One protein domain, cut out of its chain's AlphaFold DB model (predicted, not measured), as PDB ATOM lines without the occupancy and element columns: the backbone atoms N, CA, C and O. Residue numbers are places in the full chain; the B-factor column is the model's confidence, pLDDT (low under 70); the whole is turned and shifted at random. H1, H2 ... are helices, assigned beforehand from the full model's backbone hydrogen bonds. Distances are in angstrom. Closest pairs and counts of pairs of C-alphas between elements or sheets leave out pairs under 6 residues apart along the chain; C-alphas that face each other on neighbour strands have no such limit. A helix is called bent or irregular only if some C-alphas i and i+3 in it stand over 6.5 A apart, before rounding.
ATOM      1  N   ILE A 450      15.899 -10.802  10.766       90.06
ATOM      2  CA  ILE A 450      16.889 -11.574   9.998       90.06
ATOM      3  C   ILE A 450      17.444 -12.787  10.751       90.06
ATOM      4  O   ILE A 450      17.761 -13.788  10.114       90.06
ATOM      5  N   ASN A 451      17.507 -12.758  12.086       88.38
ATOM      6  CA  ASN A 451      17.975 -13.912  12.850       88.38
ATOM      7  C   ASN A 451      17.002 -15.095  12.755       88.38
ATOM      8  O   ASN A 451      17.480 -16.212  12.635       88.38
ATOM      9  N   LEU A 452      15.681 -14.880  12.669       89.38
ATOM     10  CA  LEU A 452      14.713 -15.952  12.376       89.38
ATOM     11  C   LEU A 452      15.077 -16.699  11.082       89.38
ATOM     12  O   LEU A 452      15.086 -17.930  11.054       89.38
ATOM     13  N   TRP A 453      15.433 -15.963  10.024       91.50
ATOM     14  CA  TRP A 453      15.868 -16.555   8.758       91.50
ATOM     15  C   TRP A 453      17.250 -17.213   8.866       91.50
ATOM     16  O   TRP A 453      17.430 -18.302   8.328       91.50
ATOM     17  N   ILE A 454      18.203 -16.629   9.610       92.12
ATOM     18  CA  ILE A 454      19.493 -17.275   9.922       92.12
ATOM     19  C   ILE A 454      19.258 -18.603  10.653       92.12
ATOM     20  O   ILE A 454      19.831 -19.615  10.258       92.12
ATOM     21  N   GLU A 455      18.422 -18.630  11.694       88.75
ATOM     22  CA  GLU A 455      18.126 -19.831  12.477       88.75
ATOM     23  C   GLU A 455      17.486 -20.916  11.621       88.75
ATOM     24  O   GLU A 455      18.008 -22.029  11.561       88.75
ATOM     25  N   PHE A 456      16.419 -20.581  10.897       90.00
ATOM     26  CA  PHE A 456      15.734 -21.514  10.011       90.00
ATOM     27  C   PHE A 456      16.670 -22.078   8.928       90.00
ATOM     28  O   PHE A 456      16.758 -23.296   8.764       90.00
ATOM     29  N   TYR A 457      17.423 -21.222   8.229       91.69
ATOM     30  CA  TYR A 457      18.262 -21.640   7.102       91.69
ATOM     31  C   TYR A 457      19.486 -22.450   7.545       91.69
ATOM     32  O   TYR A 457      19.834 -23.433   6.892       91.69
ATOM     33  N   THR A 458      20.106 -22.100   8.676       92.19
ATOM     34  CA  THR A 458      21.258 -22.855   9.201       92.19
ATOM     35  C   THR A 458      20.853 -24.166   9.876       92.19
ATOM     36  O   THR A 458      21.556 -25.156   9.705       92.19
ATOM     37  N   ASN A 459      19.689 -24.240  10.539       90.38
ATOM     38  CA  ASN A 459      19.107 -25.525  10.957       90.38
ATOM     39  C   ASN A 459      18.838 -26.431   9.741       90.38
ATOM     40  O   ASN A 459      19.173 -27.614   9.757       90.38
ATOM     41  N   GLN A 460      18.259 -25.881   8.668       89.62
ATOM     42  CA  GLN A 460      17.948 -26.661   7.470       89.62
ATOM     43  C   GLN A 460      19.179 -27.151   6.718       89.62
ATOM     44  O   GLN A 460      19.167 -28.269   6.206       89.62
ATOM     45  N   TRP A 461      20.250 -26.362   6.681       92.00
ATOM     46  CA  TRP A 461      21.525 -26.797   6.123       92.00
ATOM     47  C   TRP A 461      22.121 -27.978   6.888       92.00
ATOM     48  O   TRP A 461      22.497 -28.982   6.287       92.00
ATOM     49  N   ASP A 462      22.149 -27.882   8.217       91.00
ATOM     50  CA  ASP A 462      22.742 -28.895   9.089       91.00
ATOM     51  C   ASP A 462      21.964 -30.223   9.085       91.00
ATOM     52  O   ASP A 462      22.559 -31.279   9.309       91.00
ATOM     53  N   ASN A 463      20.664 -30.172   8.769       88.50
ATOM     54  CA  ASN A 463      19.818 -31.336   8.489       88.50
ATOM     55  C   ASN A 463      20.030 -31.914   7.075       88.50
ATOM     56  O   ASN A 463      19.820 -33.107   6.864       88.50
ATOM     57  N   TYR A 464      20.403 -31.080   6.098       88.94
ATOM     58  CA  TYR A 464      20.581 -31.471   4.695       88.94
ATOM     59  C   TYR A 464      21.974 -32.062   4.410       88.94
ATOM     60  O   TYR A 464      22.099 -32.943   3.559       88.94
ATOM     61  N   ILE A 465      23.022 -31.609   5.112       88.75
ATOM     62  CA  ILE A 465      24.408 -32.032   4.869       88.75
ATOM     63  C   ILE A 465      24.922 -33.049   5.899       88.75
ATOM     64  O   ILE A 465      24.749 -32.902   7.108       88.75
ATOM     65  N   SER A 466      25.626 -34.083   5.429       84.62
ATOM     66  CA  SER A 466      26.264 -35.088   6.300       84.62
ATOM     67  C   SER A 466      27.643 -34.667   6.831       84.62
ATOM     68  O   SER A 466      28.141 -35.275   7.770       84.62
ATOM     69  N   ASP A 467      28.268 -33.650   6.234       84.00
ATOM     70  CA  ASP A 467      29.618 -33.176   6.563       84.00
ATOM     71  C   ASP A 467      29.590 -32.181   7.734       84.00
ATOM     72  O   ASP A 467      29.243 -31.010   7.562       84.00
ATOM     73  N   ASP A 468      29.969 -32.643   8.928       81.06
ATOM     74  CA  ASP A 468      29.951 -31.843  10.158       81.06
ATOM     75  C   ASP A 468      30.889 -30.623  10.135       81.06
ATOM     76  O   ASP A 468      30.639 -29.649  10.850       81.06
ATOM     77  N   HIS A 469      31.944 -30.609   9.311       81.50
ATOM     78  CA  HIS A 469      32.819 -29.435   9.212       81.50
ATOM     79  C   HIS A 469      32.160 -28.287   8.443       81.50
ATOM     80  O   HIS A 469      32.480 -27.124   8.690       81.50
ATOM     81  N   LYS A 470      31.211 -28.593   7.552       85.94
ATOM     82  CA  LYS A 470      30.501 -27.604   6.724       85.94
ATOM     83  C   LYS A 470      29.130 -27.210   7.285       85.94
ATOM     84  O   LYS A 470      28.373 -26.523   6.604       85.94
ATOM     85  N   LYS A 471      28.821 -27.628   8.514       89.62
ATOM     86  CA  LYS A 471      27.648 -27.213   9.299       89.62
ATOM     87  C   LYS A 471      27.830 -25.827   9.934       89.62
ATOM     88  O   LYS A 471      28.905 -25.231   9.837       89.62
ATOM     89  N   PHE A 472      26.777 -25.316  10.573       89.06
ATOM     90  CA  PHE A 472      26.730 -24.014  11.258       89.06
ATOM     91  C   PHE A 472      26.416 -24.112  12.759       89.06
ATOM     92  O   PHE A 472      26.829 -23.243  13.525       89.06
ATOM     93  N   ARG A 473      25.673 -25.135  13.193       85.44
ATOM     94  CA  ARG A 473      25.118 -25.282  14.553       85.44
ATOM     95  C   ARG A 473      25.603 -26.526  15.291       85.44
ATOM     96  O   ARG A 473      25.256 -26.704  16.457       85.44
ATOM     97  N   SER A 474      26.411 -27.374  14.657       83.81
ATOM     98  CA  SER A 474      27.043 -28.501  15.350       83.81
ATOM     99  C   SER A 474      28.066 -28.016  16.395       83.81
ATOM    100  O   SER A 474      28.652 -26.939  16.265       83.81
ATOM    101  N   ASN A 475      28.314 -28.824  17.429       80.12
ATOM    102  CA  ASN A 475      29.227 -28.493  18.533       80.12
ATOM    103  C   ASN A 475      30.718 -28.649  18.141       80.12
ATOM    104  O   ASN A 475      31.466 -29.363  18.809       80.12
ATOM    105  N   ASN A 476      31.165 -28.009  17.054       82.81
ATOM    106  CA  ASN A 476      32.561 -28.030  16.607       82.81
ATOM    107  C   ASN A 476      33.095 -26.637  16.201       82.81
ATOM    108  O   ASN A 476      32.342 -25.683  16.002       82.81
ATOM    109  N   SER A 477      34.427 -26.519  16.097       82.50
ATOM    110  CA  SER A 477      35.116 -25.247  15.799       82.50
ATOM    111  C   SER A 477      34.710 -24.659  14.444       82.50
ATOM    112  O   SER A 477      34.494 -23.452  14.346       82.50
ATOM    113  N   SER A 478      34.577 -25.502  13.415       84.50
ATOM    114  CA  SER A 478      34.218 -25.090  12.054       84.50
ATOM    115  C   SER A 478      32.814 -24.483  12.016       84.50
ATOM    116  O   SER A 478      32.651 -23.355  11.562       84.50
ATOM    117  N   SER A 479      31.827 -25.166  12.604       86.50
ATOM    118  CA  SER A 479      30.445 -24.690  12.729       86.50
ATOM    119  C   SER A 479      30.360 -23.356  13.463       86.50
ATOM    120  O   SER A 479      29.792 -22.403  12.930       86.50
ATOM    121  N   PHE A 480      31.014 -23.238  14.624       85.19
ATOM    122  CA  PHE A 480      31.041 -21.988  15.386       85.19
ATOM    123  C   PHE A 480      31.685 -20.837  14.592       85.19
ATOM    124  O   PHE A 480      31.172 -19.717  14.584       85.19
ATOM    125  N   LYS A 481      32.764 -21.109  13.849       87.69
ATOM    126  CA  LYS A 481      33.398 -20.126  12.957       87.69
ATOM    127  C   LYS A 481      32.497 -19.773  11.766       87.69
ATOM    128  O   LYS A 481      32.475 -18.612  11.368       87.69
ATOM    129  N   ASN A 482      31.702 -20.705  11.246       90.44
ATOM    130  CA  ASN A 482      30.806 -20.480  10.107       90.44
ATOM    131  C   ASN A 482      29.564 -19.655  10.467       90.44
ATOM    132  O   ASN A 482      29.239 -18.714   9.739       90.44
ATOM    133  N   ILE A 483      28.913 -19.918  11.607       90.56
ATOM    134  CA  ILE A 483      27.789 -19.084  12.072       90.56
ATOM    135  C   ILE A 483      28.253 -17.677  12.461       90.56
ATOM    136  O   ILE A 483      27.564 -16.703  12.156       90.56
ATOM    137  N   LEU A 484      29.446 -17.546  13.052       90.19
ATOM    138  CA  LEU A 484      30.023 -16.239  13.361       90.19
ATOM    139  C   LEU A 484      30.386 -15.448  12.096       90.19
ATOM    140  O   LEU A 484      30.008 -14.279  12.025       90.19
ATOM    141  N   LYS A 485      31.032 -16.065  11.087       90.94
ATOM    142  CA  LYS A 485      31.277 -15.443   9.765       90.94
ATOM    143  C   LYS A 485      29.967 -14.909   9.175       90.94
ATOM    144  O   LYS A 485      29.890 -13.740   8.808       90.94
ATOM    145  N   LEU A 486      28.934 -15.758   9.122       93.88
ATOM    146  CA  LEU A 486      27.619 -15.423   8.567       93.88
ATOM    147  C   LEU A 486      26.972 -14.234   9.296       93.88
ATOM    148  O   LEU A 486      26.556 -13.279   8.643       93.88
ATOM    149  N   GLN A 487      26.937 -14.253  10.634       92.19
ATOM    150  CA  GLN A 487      26.410 -13.131  11.419       92.19
ATOM    151  C   GLN A 487      27.249 -11.856  11.253       92.19
ATOM    152  O   GLN A 487      26.676 -10.783  11.116       92.19
ATOM    153  N   GLY A 488      28.582 -11.956  11.200       92.38
ATOM    154  CA  GLY A 488      29.471 -10.804  11.018       92.38
ATOM    155  C   GLY A 488      29.264 -10.095   9.679       92.38
ATOM    156  O   GLY A 488      29.121  -8.873   9.647       92.38
ATOM    157  N   TYR A 489      29.179 -10.842   8.570       94.69
ATOM    158  CA  TYR A 489      28.884 -10.240   7.266       94.69
ATOM    159  C   TYR A 489      27.487  -9.596   7.234       94.69
ATOM    160  O   TYR A 489      27.331  -8.528   6.644       94.69
ATOM    161  N   ILE A 490      26.490 -10.191   7.903       94.50
ATOM    162  CA  ILE A 490      25.130  -9.637   7.999       94.50
ATOM    163  C   ILE A 490      25.083  -8.374   8.875       94.50
ATOM    164  O   ILE A 490      24.439  -7.399   8.485       94.50
ATOM    165  N   ASP A 491      25.793  -8.339  10.005       93.50
ATOM    166  CA  ASP A 491      25.903  -7.144  10.854       93.50
ATOM    167  C   ASP A 491      26.488  -5.960  10.066       93.50
ATOM    168  O   ASP A 491      25.936  -4.861  10.103       93.50
ATOM    169  N   CYS A 492      27.559  -6.191   9.294       93.75
ATOM    170  CA  CYS A 492      28.159  -5.171   8.429       93.75
ATOM    171  C   CYS A 492      27.254  -4.780   7.248       93.75
ATOM    172  O   CYS A 492      27.200  -3.606   6.886       93.75
ATOM    173  N   CYS A 493      26.517  -5.734   6.673       94.06
ATOM    174  CA  CYS A 493      25.514  -5.483   5.636       94.06
ATOM    175  C   CYS A 493      24.416  -4.524   6.132       94.06
ATOM    176  O   CYS A 493      24.000  -3.617   5.417       94.06
ATOM    177  N   TYR A 494      23.990  -4.660   7.391       90.81
ATOM    178  CA  TYR A 494      22.954  -3.813   7.991       90.81
ATOM    179  C   TYR A 494      23.365  -2.342   8.175       90.81
ATOM    180  O   TYR A 494      22.484  -1.491   8.333       90.81
ATOM    181  N   LEU A 495      24.663  -2.016   8.112       94.31
ATOM    182  CA  LEU A 495      25.152  -0.632   8.122       94.31
ATOM    183  C   LEU A 495      24.873   0.086   6.790       94.31
ATOM    184  O   LEU A 495      24.565   1.280   6.791       94.31
ATOM    185  N   ASP A 496      24.945  -0.632   5.667       94.88
ATOM    186  CA  ASP A 496      24.600  -0.107   4.345       94.88
ATOM    187  C   ASP A 496      23.072   0.011   4.185       94.88
ATOM    188  O   ASP A 496      22.286  -0.723   4.788       94.88
ATOM    189  N   PHE A 497      22.645   0.993   3.396       94.31
ATOM    190  CA  PHE A 497      21.242   1.277   3.111       94.31
ATOM    191  C   PHE A 497      20.721   0.486   1.901       94.31
ATOM    192  O   PHE A 497      19.538   0.152   1.872       94.31
ATOM    193  N   GLU A 498      21.592   0.124   0.945       93.62
ATOM    194  CA  GLU A 498      21.220  -0.690  -0.231       93.62
ATOM    195  C   GLU A 498      20.615  -2.053   0.179       93.62
ATOM    196  O   GLU A 498      19.763  -2.599  -0.517       93.62
ATOM    197  N   THR A 499      20.964  -2.560   1.366       93.50
ATOM    198  CA  THR A 499      20.384  -3.755   2.003       93.50
ATOM    199  C   THR A 499      18.854  -3.748   2.055       93.50
ATOM    200  O   THR A 499      18.245  -4.802   1.879       93.50
ATOM    201  N   LEU A 500      18.214  -2.585   2.238       92.88
ATOM    202  CA  LEU A 500      16.747  -2.485   2.305       92.88
ATOM    203  C   LEU A 500      16.058  -2.696   0.947       92.88
ATOM    204  O   LEU A 500      14.852  -2.925   0.910       92.88
ATOM    205  N   SER A 501      16.796  -2.663  -0.167       93.12
ATOM    206  CA  SER A 501      16.282  -3.027  -1.496       93.12
ATOM    207  C   SER A 501      16.067  -4.540  -1.667       93.12
ATOM    208  O   SER A 501      15.552  -4.972  -2.699       93.12
ATOM    209  N   TYR A 502      16.455  -5.357  -0.681       93.19
ATOM    210  CA  TYR A 502      16.427  -6.814  -0.753       93.19
ATOM    211  C   TYR A 502      15.578  -7.446   0.359       93.19
ATOM    212  O   TYR A 502      15.562  -6.997   1.500       93.19
ATOM    213  N   GLN A 503      14.914  -8.559   0.037       91.62
ATOM    214  CA  GLN A 503      14.195  -9.378   1.018       91.62
ATOM    215  C   GLN A 503      15.171 -10.009   2.018       91.62
ATOM    216  O   GLN A 503      16.124 -10.681   1.616       91.62
ATOM    217  N   THR A 504      14.893  -9.845   3.310       91.69
ATOM    218  CA  THR A 504      15.684 -10.337   4.446       91.69
ATOM    219  C   THR A 504      16.127 -11.794   4.286       91.69
ATOM    220  O   THR A 504      17.304 -12.115   4.449       91.69
ATOM    221  N   ARG A 505      15.216 -12.684   3.878       91.75
ATOM    222  CA  ARG A 505      15.518 -14.100   3.630       91.75
ATOM    223  C   ARG A 505      16.527 -14.303   2.495       91.75
ATOM    224  O   ARG A 505      17.433 -15.127   2.610       91.75
ATOM    225  N   LYS A 506      16.451 -13.504   1.423       93.56
ATOM    226  CA  LYS A 506      17.444 -13.544   0.339       93.56
ATOM    227  C   LYS A 506      18.814 -13.066   0.822       93.56
ATOM    228  O   LYS A 506      19.808 -13.652   0.402       93.56
ATOM    229  N   VAL A 507      18.880 -12.064   1.712       94.81
ATOM    230  CA  VAL A 507      20.147 -11.582   2.305       94.81
ATOM    231  C   VAL A 507      20.862 -12.732   3.022       94.81
ATOM    232  O   VAL A 507      22.037 -12.984   2.756       94.81
ATOM    233  N   VAL A 508      20.141 -13.491   3.858       95.12
ATOM    234  CA  VAL A 508      20.697 -14.671   4.546       95.12
ATOM    235  C   VAL A 508      21.176 -15.721   3.546       95.12
ATOM    236  O   VAL A 508      22.315 -16.171   3.649       95.12
ATOM    237  N   ALA A 509      20.353 -16.087   2.558       95.19
ATOM    238  CA  ALA A 509      20.727 -17.084   1.554       95.19
ATOM    239  C   ALA A 509      21.964 -16.673   0.730       95.19
ATOM    240  O   ALA A 509      22.805 -17.519   0.432       95.19
ATOM    241  N   ALA A 510      22.113 -15.385   0.402       95.94
ATOM    242  CA  ALA A 510      23.259 -14.862  -0.337       95.94
ATOM    243  C   ALA A 510      24.565 -14.932   0.475       95.94
ATOM    244  O   ALA A 510      25.571 -15.432  -0.027       95.94
ATOM    245  N   PHE A 511      24.561 -14.499   1.742       96.12
ATOM    246  CA  PHE A 511      25.749 -14.633   2.595       96.12
ATOM    247  C   PHE A 511      26.057 -16.087   2.949       96.12
ATOM    248  O   PHE A 511      27.223 -16.468   2.991       96.12
ATOM    249  N   MET A 512      25.034 -16.918   3.145       95.38
ATOM    250  CA  MET A 512      25.201 -18.349   3.379       95.38
ATOM    251  C   MET A 512      25.838 -19.047   2.167       95.38
ATOM    252  O   MET A 512      26.768 -19.830   2.351       95.38
ATOM    253  N   TYR A 513      25.407 -18.721   0.940       94.88
ATOM    254  CA  TYR A 513      26.053 -19.179  -0.296       94.88
ATOM    255  C   TYR A 513      27.534 -18.782  -0.334       94.88
ATOM    256  O   TYR A 513      28.384 -19.631  -0.576       94.88
ATOM    257  N   LEU A 514      27.855 -17.515  -0.046       94.50
ATOM    258  CA  LEU A 514      29.232 -17.015  -0.098       94.50
ATOM    259  C   LEU A 514      30.143 -17.593   0.993       94.50
ATOM    260  O   LEU A 514      31.301 -17.883   0.707       94.50
ATOM    261  N   VAL A 515      29.644 -17.789   2.219       93.44
ATOM    262  CA  VAL A 515      30.392 -18.480   3.284       93.44
ATOM    263  C   VAL A 515      30.682 -19.915   2.854       93.44
ATOM    264  O   VAL A 515      31.837 -20.329   2.842       93.44
ATOM    265  N   LEU A 516      29.658 -20.661   2.433       92.12
ATOM    266  CA  LEU A 516      29.824 -22.059   2.042       92.12
ATOM    267  C   LEU A 516      30.687 -22.229   0.784       92.12
ATOM    268  O   LEU A 516      31.486 -23.154   0.747       92.12
ATOM    269  N   ALA A 517      30.613 -21.344  -0.211       90.25
ATOM    270  CA  ALA A 517      31.450 -21.437  -1.411       90.25
ATOM    271  C   ALA A 517      32.962 -21.318  -1.111       90.25
ATOM    272  O   ALA A 517      33.777 -21.845  -1.871       90.25
ATOM    273  N   VAL A 518      33.330 -20.681   0.012       89.38
ATOM    274  CA  VAL A 518      34.698 -20.689   0.558       89.38
ATOM    275  C   VAL A 518      34.985 -21.998   1.305       89.38
ATOM    276  O   VAL A 518      36.004 -22.625   1.038       89.38
ATOM    277  N   GLU A 519      34.083 -22.471   2.175       88.06
ATOM    278  CA  GLU A 519      34.264 -23.746   2.909       88.06
ATOM    279  C   GLU A 519      34.225 -25.003   2.008       88.06
ATOM    280  O   GLU A 519      34.671 -26.073   2.418       88.06
ATOM    281  N   TYR A 520      33.686 -24.898   0.789       87.12
ATOM    282  CA  TYR A 520      33.736 -25.917  -0.272       87.12
ATOM    283  C   TYR A 520      34.903 -25.716  -1.258       87.12
ATOM    284  O   TYR A 520      34.980 -26.441  -2.249       87.12
ATOM    285  N   GLU A 521      35.779 -24.733  -1.020       87.88
ATOM    286  CA  GLU A 521      36.939 -24.394  -1.864       87.88
ATOM    287  C   GLU A 521      36.589 -24.114  -3.345       87.88
ATOM    288  O   GLU A 521      37.440 -24.184  -4.234       87.88
ATOM    289  N   GLN A 522      35.332 -23.759  -3.638       84.44
ATOM    290  CA  GLN A 522      34.883 -23.438  -4.995       84.44
ATOM    291  C   GLN A 522      35.455 -22.092  -5.458       84.44
ATOM    292  O   GLN A 522      35.876 -21.958  -6.610       84.44
ATOM    293  N   PHE A 523      35.472 -21.102  -4.560       87.81
ATOM    294  CA  PHE A 523      36.003 -19.766  -4.814       87.81
ATOM    295  C   PHE A 523      36.874 -19.295  -3.651       87.81
ATOM    296  O   PHE A 523      36.525 -19.468  -2.484       87.81
ATOM    297  N   THR A 524      37.974 -18.613  -3.966       89.88
ATOM    298  CA  THR A 524      38.731 -17.855  -2.963       89.88
ATOM    299  C   THR A 524      38.016 -16.536  -2.643       89.88
ATOM    300  O   THR A 524      37.203 -16.050  -3.440       89.88
ATOM    301  N   LYS A 525      38.341 -15.907  -1.502       90.62
ATOM    302  CA  LYS A 525      37.794 -14.587  -1.139       90.62
ATOM    303  C   LYS A 525      38.045 -13.543  -2.230       90.62
ATOM    304  O   LYS A 525      37.171 -12.729  -2.514       90.62
ATOM    305  N   GLU A 526      39.216 -13.578  -2.862       91.88
ATOM    306  CA  GLU A 526      39.635 -12.649  -3.918       91.88
ATOM    307  C   GLU A 526      38.776 -12.820  -5.170       91.88
ATOM    308  O   GLU A 526      38.330 -11.826  -5.741       91.88
ATOM    309  N   TYR A 527      38.491 -14.062  -5.574       90.50
ATOM    310  CA  TYR A 527      37.598 -14.321  -6.703       90.50
ATOM    311  C   TYR A 527      36.176 -13.819  -6.423       90.50
ATOM    312  O   TYR A 527      35.579 -13.153  -7.271       90.50
ATOM    313  N   ILE A 528      35.660 -14.070  -5.213       91.69
ATOM    314  CA  ILE A 528      34.356 -13.552  -4.781       91.69
ATOM    315  C   ILE A 528      34.353 -12.018  -4.836       91.69
ATOM    316  O   ILE A 528      33.487 -11.440  -5.479       91.69
ATOM    317  N   TYR A 529      35.331 -11.349  -4.226       93.56
ATOM    318  CA  TYR A 529      35.354  -9.887  -4.144       93.56
ATOM    319  C   TYR A 529      35.555  -9.198  -5.503       93.56
ATOM    320  O   TYR A 529      34.915  -8.185  -5.784       93.56
ATOM    321  N   TYR A 530      36.437  -9.723  -6.362       92.19
ATOM    322  CA  TYR A 530      36.795  -9.053  -7.614       92.19
ATOM    323  C   TYR A 530      35.965  -9.493  -8.828       92.19
ATOM    324  O   TYR A 530      35.707  -8.646  -9.682       92.19
ATOM    325  N   GLU A 531      35.554 -10.759  -8.955       90.38
ATOM    326  CA  GLU A 531      34.987 -11.300 -10.208       90.38
ATOM    327  C   GLU A 531      33.486 -11.625 -10.151       90.38
ATOM    328  O   GLU A 531      32.811 -11.550 -11.186       90.38
ATOM    329  N   ILE A 532      32.926 -11.911  -8.970       91.31
ATOM    330  CA  ILE A 532      31.474 -12.116  -8.822       91.31
ATOM    331  C   ILE A 532      30.675 -10.824  -9.092       91.31
ATOM    332  O   ILE A 532      29.759 -10.897  -9.910       91.31
ATOM    333  N   PRO A 533      31.028  -9.622  -8.581       92.69
ATOM    334  CA  PRO A 533      30.323  -8.381  -8.933       92.69
ATOM    335  C   PRO A 533      30.254  -8.098 -10.440       92.69
ATOM    336  O   PRO A 533      29.313  -7.464 -10.917       92.69
ATOM    337  N   LYS A 534      31.257  -8.562 -11.196       89.88
ATOM    338  CA  LYS A 534      31.405  -8.321 -12.636       89.88
ATOM    339  C   LYS A 534      30.657  -9.332 -13.509       89.88
ATOM    340  O   LYS A 534      30.432  -9.049 -14.685       89.88
ATOM    341  N   THR A 535      30.341 -10.528 -13.005       88.19
ATOM    342  CA  THR A 535      29.929 -11.657 -13.858       88.19
ATOM    343  C   THR A 535      28.838 -12.525 -13.236       88.19
ATOM    344  O   THR A 535      28.721 -12.651 -12.027       88.19
ATOM    345  N   THR A 536      28.059 -13.204 -14.078       87.75
ATOM    346  CA  THR A 536      27.148 -14.290 -13.666       87.75
ATOM    347  C   THR A 536      27.761 -15.681 -13.873       87.75
ATOM    348  O   THR A 536      27.121 -16.698 -13.618       87.75
ATOM    349  N   LYS A 537      29.020 -15.753 -14.330       81.62
ATOM    350  CA  LYS A 537      29.692 -17.009 -14.703       81.62
ATOM    351  C   LYS A 537      29.944 -17.936 -13.514       81.62
ATOM    352  O   LYS A 537      30.051 -19.138 -13.725       81.62
ATOM    353  N   PHE A 538      29.984 -17.406 -12.291       82.88
ATOM    354  CA  PHE A 538      30.153 -18.191 -11.065       82.88
ATOM    355  C   PHE A 538      29.051 -19.253 -10.875       82.88
ATOM    356  O   PHE A 538      29.318 -20.311 -10.322       82.88
ATOM    357  N   ILE A 539      27.842 -19.036 -11.409       82.50
ATOM    358  CA  ILE A 539      26.726 -20.002 -11.375       82.50
ATOM    359  C   ILE A 539      27.038 -21.243 -12.232       82.50
ATOM    360  O   ILE A 539      26.661 -22.361 -11.889       82.50
ATOM    361  N   LEU A 540      27.773 -21.046 -13.330       74.62
ATOM    362  CA  LEU A 540      28.221 -22.093 -14.255       74.62
ATOM    363  C   LEU A 540      29.620 -22.630 -13.896       74.62
ATOM    364  O   LEU A 540      30.194 -23.414 -14.647       74.62
ATOM    365  N   ALA A 541      30.200 -22.185 -12.777       67.31
ATOM    366  CA  ALA A 541      31.516 -22.615 -12.325       67.31
ATOM    367  C   ALA A 541      31.407 -23.884 -11.468       67.31
ATOM    368  O   ALA A 541      31.441 -23.834 -10.236       67.31
ATOM    369  N   ASP A 542      31.311 -25.036 -12.132       62.16
ATOM    370  CA  ASP A 542      31.635 -26.313 -11.497       62.16
ATOM    371  C   ASP A 542      33.090 -26.293 -10.990       62.16
ATOM    372  O   ASP A 542      33.974 -25.675 -11.595       62.16
ATOM    373  N   CYS A 543      33.347 -26.943  -9.850       54.03
ATOM    374  CA  CYS A 543      34.619 -26.848  -9.134       54.03
ATOM    375  C   CYS A 543      35.791 -27.385  -9.981       54.03
ATOM    376  O   CYS A 543      36.020 -28.593 -10.046       54.03
ATOM    377  N   LYS A 544      36.572 -26.482 -10.592       48.53
ATOM    378  CA  LYS A 544      37.672 -26.806 -11.527       48.53
ATOM    379  C   LYS A 544      38.700 -27.812 -10.997       48.53
ATOM    380  O   LYS A 544      39.305 -28.519 -11.798       48.53
ATOM    381  N   TYR A 545      38.891 -27.874  -9.681       46.31
ATOM    382  CA  TYR A 545      39.850 -28.763  -9.021       46.31
ATOM    383  C   TYR A 545      39.290 -30.157  -8.674       46.31
ATOM    384  O   TYR A 545      40.064 -31.053  -8.358       46.31
ATOM    385  N   LEU A 546      37.973 -30.385  -8.779       44.25
ATOM    386  CA  LEU A 546      37.332 -31.648  -8.374       44.25
ATOM    387  C   LEU A 546      37.106 -32.661  -9.506       44.25
ATOM    388  O   LEU A 546      36.699 -33.788  -9.236       44.25
ATOM    389  N   LEU A 547      37.469 -32.326 -10.750       44.47
ATOM    390  CA  LEU A 547      37.444 -33.254 -11.895       44.47
ATOM    391  C   LEU A 547      38.373 -34.482 -11.739       44.47
ATOM    392  O   LEU A 547      38.320 -35.390 -12.563       44.47
ATOM    393  N   GLN A 548      39.192 -34.539 -10.682       46.66
ATOM    394  CA  GLN A 548      39.986 -35.713 -10.303       46.66
ATOM    395  C   GLN A 548      39.288 -36.683  -9.327       46.66
ATOM    396  O   GLN A 548      39.860 -37.730  -9.032       46.66
ATOM    397  N   SER A 549      38.058 -36.412  -8.859       40.69
ATOM    398  CA  SER A 549      37.271 -37.389  -8.083       40.69
ATOM    399  C   SER A 549      35.839 -37.535  -8.614       40.69
ATOM    400  O   SER A 549      35.068 -36.580  -8.668       40.69
ATOM    401  N   LEU A 550      35.460 -38.758  -8.991       39.53
ATOM    402  CA  LEU A 550      34.211 -39.078  -9.705       39.53
ATOM    403  C   LEU A 550      32.949 -39.110  -8.807       39.53
ATOM    404  O   LEU A 550      32.011 -39.845  -9.101       39.53
ATOM    405  N   ALA A 551      32.926 -38.368  -7.691       44.22
ATOM    406  CA  ALA A 551      31.934 -38.566  -6.623       44.22
ATOM    407  C   ALA A 551      31.258 -37.299  -6.062       44.22
ATOM    408  O   ALA A 551      30.159 -37.405  -5.518       44.22
ATOM    409  N   GLN A 552      31.861 -36.108  -6.158       51.34
ATOM    410  CA  GLN A 552      31.260 -34.898  -5.578       51.34
ATOM    411  C   GLN A 552      30.369 -34.159  -6.586       51.34
ATOM    412  O   GLN A 552      30.825 -33.730  -7.645       51.34
ATOM    413  N   LYS A 553      29.088 -33.963  -6.228       56.59
ATOM    414  CA  LYS A 553      28.224 -32.965  -6.882       56.59
ATOM    415  C   LYS A 553      28.900 -31.594  -6.774       56.59
ATOM    416  O   LYS A 553      29.413 -31.255  -5.709       56.59
ATOM    417  N   SER A 554      28.850 -30.779  -7.826       75.81
ATOM    418  CA  SER A 554      29.341 -29.402  -7.746       75.81
ATOM    419  C   SER A 554      28.551 -28.591  -6.715       75.81
ATOM    420  O   SER A 554      27.335 -28.760  -6.578       75.81
ATOM    421  N   PHE A 555      29.229 -27.700  -5.982       86.62
ATOM    422  CA  PHE A 555      28.605 -26.959  -4.879       86.62
ATOM    423  C   PHE A 555      27.365 -26.174  -5.329       86.62
ATOM    424  O   PHE A 555      26.336 -26.238  -4.662       86.62
ATOM    425  N   ASN A 556      27.406 -25.524  -6.498       87.94
ATOM    426  CA  ASN A 556      26.241 -24.827  -7.053       87.94
ATOM    427  C   ASN A 556      25.019 -25.742  -7.207       87.94
ATOM    428  O   ASN A 556      23.901 -25.294  -6.966       87.94
ATOM    429  N   LYS A 557      25.209 -27.019  -7.570       86.44
ATOM    430  CA  LYS A 557      24.118 -27.994  -7.657       86.44
ATOM    431  C   LYS A 557      23.601 -28.377  -6.270       86.44
ATOM    432  O   LYS A 557      22.392 -28.334  -6.068       86.44
ATOM    433  N   ILE A 558      24.491 -28.676  -5.318       88.44
ATOM    434  CA  ILE A 558      24.132 -28.963  -3.914       88.44
ATOM    435  C   ILE A 558      23.319 -27.798  -3.326       88.44
ATOM    436  O   ILE A 558      22.234 -27.999  -2.788       88.44
ATOM    437  N   PHE A 559      23.808 -26.567  -3.481       90.69
ATOM    438  CA  PHE A 559      23.148 -25.377  -2.957       90.69
ATOM    439  C   PHE A 559      21.850 -25.039  -3.704       90.69
ATOM    440  O   PHE A 559      20.908 -24.568  -3.078       90.69
ATOM    441  N   THR A 560      21.749 -25.299  -5.015       89.94
ATOM    442  CA  THR A 560      20.496 -25.082  -5.766       89.94
ATOM    443  C   THR A 560      19.419 -26.089  -5.363       89.94
ATOM    444  O   THR A 560      18.292 -25.677  -5.102       89.94
ATOM    445  N   GLU A 561      19.760 -27.378  -5.241       89.62
ATOM    446  CA  GLU A 561      18.851 -28.407  -4.709       89.62
ATOM    447  C   GLU A 561      18.363 -28.020  -3.299       89.62
ATOM    448  O   GLU A 561      17.163 -28.011  -3.026       89.62
ATOM    449  N   PHE A 562      19.285 -27.615  -2.420       90.81
ATOM    450  CA  PHE A 562      18.978 -27.154  -1.066       90.81
ATOM    451  C   PHE A 562      18.095 -25.893  -1.020       90.81
ATOM    452  O   PHE A 562      17.126 -25.855  -0.257       90.81
ATOM    453  N   ALA A 563      18.406 -24.871  -1.823       89.00
ATOM    454  CA  ALA A 563      17.676 -23.603  -1.864       89.00
ATOM    455  C   ALA A 563      16.254 -23.779  -2.415       89.00
ATOM    456  O   ALA A 563      15.306 -23.203  -1.879       89.00
ATOM    457  N   GLN A 564      16.080 -24.639  -3.422       88.12
ATOM    458  CA  GLN A 564      14.760 -24.971  -3.950       88.12
ATOM    459  C   GLN A 564      13.888 -25.653  -2.880       88.12
ATOM    460  O   GLN A 564      12.727 -25.284  -2.725       88.12
ATOM    461  N   ILE A 565      14.456 -26.592  -2.110       84.62
ATOM    462  CA  ILE A 565      13.754 -27.320  -1.036       84.62
ATOM    463  C   ILE A 565      13.456 -26.424   0.177       84.62
ATOM    464  O   ILE A 565      12.355 -26.470   0.717       84.62
ATOM    465  N   SER A 566      14.429 -25.625   0.628       82.25
ATOM    466  CA  SER A 566      14.348 -24.917   1.916       82.25
ATOM    467  C   SER A 566      13.855 -23.473   1.804       82.25
ATOM    468  O   SER A 566      13.329 -22.934   2.777       82.25
ATOM    469  N   PHE A 567      14.049 -22.821   0.652       80.88
ATOM    470  CA  PHE A 567      13.771 -21.389   0.461       80.88
ATOM    471  C   PHE A 567      12.694 -21.104  -0.600       80.88
ATOM    472  O   PHE A 567      12.189 -19.982  -0.668       80.88
ATOM    473  N   GLY A 568      12.352 -22.092  -1.436       82.12
ATOM    474  CA  GLY A 568      11.374 -21.949  -2.518       82.12
ATOM    475  C   GLY A 568      11.849 -21.089  -3.696       82.12
ATOM    476  O   GLY A 568      11.018 -20.580  -4.446       82.12
ATOM    477  N   PHE A 569      13.161 -20.893  -3.859       84.25
ATOM    478  CA  PHE A 569      13.753 -20.155  -4.980       84.25
ATOM    479  C   PHE A 569      15.094 -20.760  -5.421       84.25
ATOM    480  O   PHE A 569      15.730 -21.510  -4.682       84.25
ATOM    481  N   ASN A 570      15.533 -20.433  -6.635       88.00
ATOM    482  CA  ASN A 570      16.749 -20.964  -7.247       88.00
ATOM    483  C   ASN A 570      17.960 -20.063  -6.967       88.00
ATOM    484  O   ASN A 570      17.823 -18.884  -6.644       88.00
ATOM    485  N   LEU A 571      19.171 -20.570  -7.220       88.25
ATOM    486  CA  LEU A 571      20.398 -19.760  -7.182       88.25
ATOM    487  C   LEU A 571      20.370 -18.584  -8.189       88.25
ATOM    488  O   LEU A 571      20.980 -17.543  -7.952       88.25
ATOM    489  N   VAL A 572      19.597 -18.708  -9.276       89.88
ATOM    490  CA  VAL A 572      19.339 -17.630 -10.251       89.88
ATOM    491  C   VAL A 572      18.573 -16.454  -9.622       89.88
ATOM    492  O   VAL A 572      18.834 -15.298  -9.945       89.88
ATOM    493  N   ASP A 573      17.696 -16.721  -8.653       90.69
ATOM    494  CA  ASP A 573      16.906 -15.700  -7.954       90.69
ATOM    495  C   ASP A 573      17.723 -14.920  -6.902       90.69
ATOM    496  O   ASP A 573      17.202 -13.988  -6.277       90.69
ATOM    497  N   LEU A 574      18.993 -15.301  -6.706       93.31
ATOM    498  CA  LEU A 574      19.958 -14.679  -5.797       93.31
ATOM    499  C   LEU A 574      21.078 -13.893  -6.506       93.31
ATOM    500  O   LEU A 574      21.917 -13.317  -5.823       93.31
ATOM    501  N   ILE A 575      21.140 -13.843  -7.843       93.12
ATOM    502  CA  ILE A 575      22.329 -13.333  -8.561       93.12
ATOM    503  C   ILE A 575      22.728 -11.915  -8.130       93.12
ATOM    504  O   ILE A 575      23.868 -11.698  -7.721       93.12
ATOM    505  N   GLU A 576      21.811 -10.948  -8.213       94.56
ATOM    506  CA  GLU A 576      22.142  -9.544  -7.927       94.56
ATOM    507  C   GLU A 576      22.485  -9.324  -6.448       94.56
ATOM    508  O   GLU A 576      23.393  -8.560  -6.127       94.56
ATOM    509  N   ILE A 577      21.849 -10.074  -5.546       95.62
ATOM    510  CA  ILE A 577      22.142  -9.996  -4.115       95.62
ATOM    511  C   ILE A 577      23.428 -10.744  -3.725       95.62
ATOM    512  O   ILE A 577      24.101 -10.337  -2.785       95.62
ATOM    513  N   ILE A 578      23.851 -11.768  -4.473       95.69
ATOM    514  CA  ILE A 578      25.178 -12.389  -4.325       95.69
ATOM    515  C   ILE A 578      26.273 -11.425  -4.809       95.69
ATOM    516  O   ILE A 578      27.277 -11.257  -4.117       95.69
ATOM    517  N   LYS A 579      26.064 -10.715  -5.929       95.00
ATOM    518  CA  LYS A 579      26.951  -9.611  -6.352       95.00
ATOM    519  C   LYS A 579      27.032  -8.522  -5.280       95.00
ATOM    520  O   LYS A 579      28.127  -8.070  -4.960       95.00
ATOM    521  N   TYR A 580      25.901  -8.139  -4.690       95.81
ATOM    522  CA  TYR A 580      25.854  -7.184  -3.583       95.81
ATOM    523  C   TYR A 580      26.628  -7.684  -2.348       95.81
ATOM    524  O   TYR A 580      27.567  -7.030  -1.896       95.81
ATOM    525  N   ALA A 581      26.306  -8.880  -1.852       95.88
ATOM    526  CA  ALA A 581      26.922  -9.494  -0.676       95.88
ATOM    527  C   ALA A 581      28.435  -9.745  -0.846       95.88
ATOM    528  O   ALA A 581      29.201  -9.637   0.113       95.88
ATOM    529  N   SER A 582      28.901 -10.008  -2.073       95.25
ATOM    530  CA  SER A 582      30.324 -10.238  -2.362       95.25
ATOM    531  C   SER A 582      31.225  -9.027  -2.071       95.25
ATOM    532  O   SER A 582      32.407  -9.217  -1.780       95.25
ATOM    533  N   LYS A 583      30.664  -7.805  -2.002       93.38
ATOM    534  CA  LYS A 583      31.356  -6.593  -1.520       93.38
ATOM    535  C   LYS A 583      31.936  -6.754  -0.102       93.38
ATOM    536  O   LYS A 583      32.926  -6.105   0.222       93.38
ATOM    537  N   PHE A 584      31.334  -7.594   0.746       93.81
ATOM    538  CA  PHE A 584      31.666  -7.697   2.175       93.81
ATOM    539  C   PHE A 584      32.613  -8.863   2.520       93.81
ATOM    540  O   PHE A 584      33.132  -8.905   3.633       93.81
ATOM    541  N   ILE A 585      32.890  -9.795   1.595       92.06
ATOM    542  CA  ILE A 585      33.629 -11.047   1.889       92.06
ATOM    543  C   ILE A 585      35.078 -10.828   2.378       92.06
ATOM    544  O   ILE A 585      35.670 -11.687   3.037       92.06
ATOM    545  N   MET A 586      35.657  -9.669   2.052       89.31
ATOM    546  CA  MET A 586      37.008  -9.254   2.450       89.31
ATOM    547  C   MET A 586      37.114  -8.804   3.913       89.31
ATOM    548  O   MET A 586      38.210  -8.524   4.387       89.31
ATOM    549  N   LEU A 587      36.000  -8.736   4.645       87.25
ATOM    550  CA  LEU A 587      36.021  -8.455   6.075       87.25
ATOM    551  C   LEU A 587      36.514  -9.694   6.842       87.25
ATOM    552  O   LEU A 587      35.850 -10.731   6.881       87.25
ATOM    553  N   ASP A 588      37.699  -9.583   7.443       78.69
ATOM    554  CA  ASP A 588      38.279 -10.613   8.306       78.69
ATOM    555  C   ASP A 588      37.958 -10.340   9.777       78.69
ATOM    556  O   ASP A 588      38.537  -9.468  10.432       78.69
ATOM    557  N   PHE A 589      37.041 -11.134  10.320       79.62
ATOM    558  CA  PHE A 589      36.643 -11.064  11.719       79.62
ATOM    559  C   PHE A 589      37.582 -11.899  12.601       79.62
ATOM    560  O   PHE A 589      37.604 -13.130  12.538       79.62
ATOM    561  N   LYS A 590      38.345 -11.232  13.474       66.88
ATOM    562  CA  LYS A 590      39.213 -11.888  14.464       66.88
ATOM    563  C   LYS A 590      38.412 -12.359  15.682       66.88
ATOM    564  O   LYS A 590      38.394 -11.695  16.716       66.88
ATOM    565  N   TYR A 591      37.762 -13.513  15.569       63.91
ATOM    566  CA  TYR A 591      37.189 -14.203  16.728       63.91
ATOM    567  C   TYR A 591      38.315 -14.786  17.589       63.91
ATOM    568  O   TYR A 591      39.202 -15.462  17.074       63.91
ATOM    569  N   SER A 592      38.297 -14.532  18.897       50.34
ATOM    570  CA  SER A 592      39.301 -15.073  19.813       50.34
ATOM    571  C   SER A 592      38.976 -16.523  20.190       50.34
ATOM    572  O   SER A 592      37.954 -16.798  20.820       50.34
TER     573      SER A 592
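Overview. This is residues 450 to 592 of the 963 residues of the protein "Cyclin, putative" of Paramecium tetraurelia (UniProt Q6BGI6). What picture do these atoms make? One helix, H4, runs through the core of a rounded body, with H1 and H2 crossing it on one side and H8 crossing it on the opposite side. H7 packs on H1 and on residue 571 of H8, while the short helices H3, H5 and H6 lie toward the rim. What is it made of? The printed part has 143 residues with eight named helices, H1 to H8 in order along the chain, and no named strand: its class is all helix. It is compact, with a radius of gyration of the C-alphas of 14.3 A and spans of 44 by 37 by 33 A.

Arrangement. What does the first helix touch? H1, residues 450 to 464, touches residues 504 to 509 alone of H4, residues 504 to 519, at a steep tilt of 46 degrees, with C-alphas 453 and 505 closest at 5.7 A. H1 also touches residues 562 to 566 alone of H7, residues 555 to 567, with C-alphas 460 and 566 closest at 6.8 A. What else touches the hub, H4? H2, residues 477 to 493, touches it at a steep tilt of 45 degrees, opposite ways, with C-alphas 486 and 511 closest at 6.3 A. H8, residues 571 to 582, touches it about perpendicular at 78 degrees, with C-alphas 510 and 578 closest at 5.1 A; H7 only just touches it, with 3 pairs of C-alphas within 8 A, the closest being 517 and 555 at 7.1 A. Where are the short helices? H3, residues 498 to 501, is near H8; H5, residues 525 to 531, is close to H8 but not clearly touching, with C-alphas 529 and 582 closest at 5.3 A. H6, residues 537 to 540, is close to H7 but not clearly touching, with C-alphas 539 and 556 closest at 6.5 A. Are the helix backbones complete? Every O i to N i+4 pair is within hydrogen-bond range in H1, H2, H5 and H7, against 11 of 12 in H4 and 5 of 8 in H8; H3 and H6 are too short for such a pair.

Along the chain. Where does the first helix begin? C-alpha 450 of H1 is at (16.889, -11.574, 9.998). How long are the helices? From first to last C-alpha H1 measures 20.9 A, H2 24.2 A, H4 23.0 A, H7 16.7 A and H8 14.6 A. Where does the last one end? C-alpha 582 is at (30.324, -10.238, -2.362); H8 is irregular, with C-alphas 573 and 576 8.1 A apart.

Size, cuts and confidence. How far does it reach? The C-alphas of Phe 497 and Leu 550 are the two farthest apart, at 44.3 A. Which links are long? Those from H1 to H2 and from H6 to H7 are long, and the printed part has no cut. Where is confidence low? Residues 541 to 553 and 590 to 592 have pLDDT under 70.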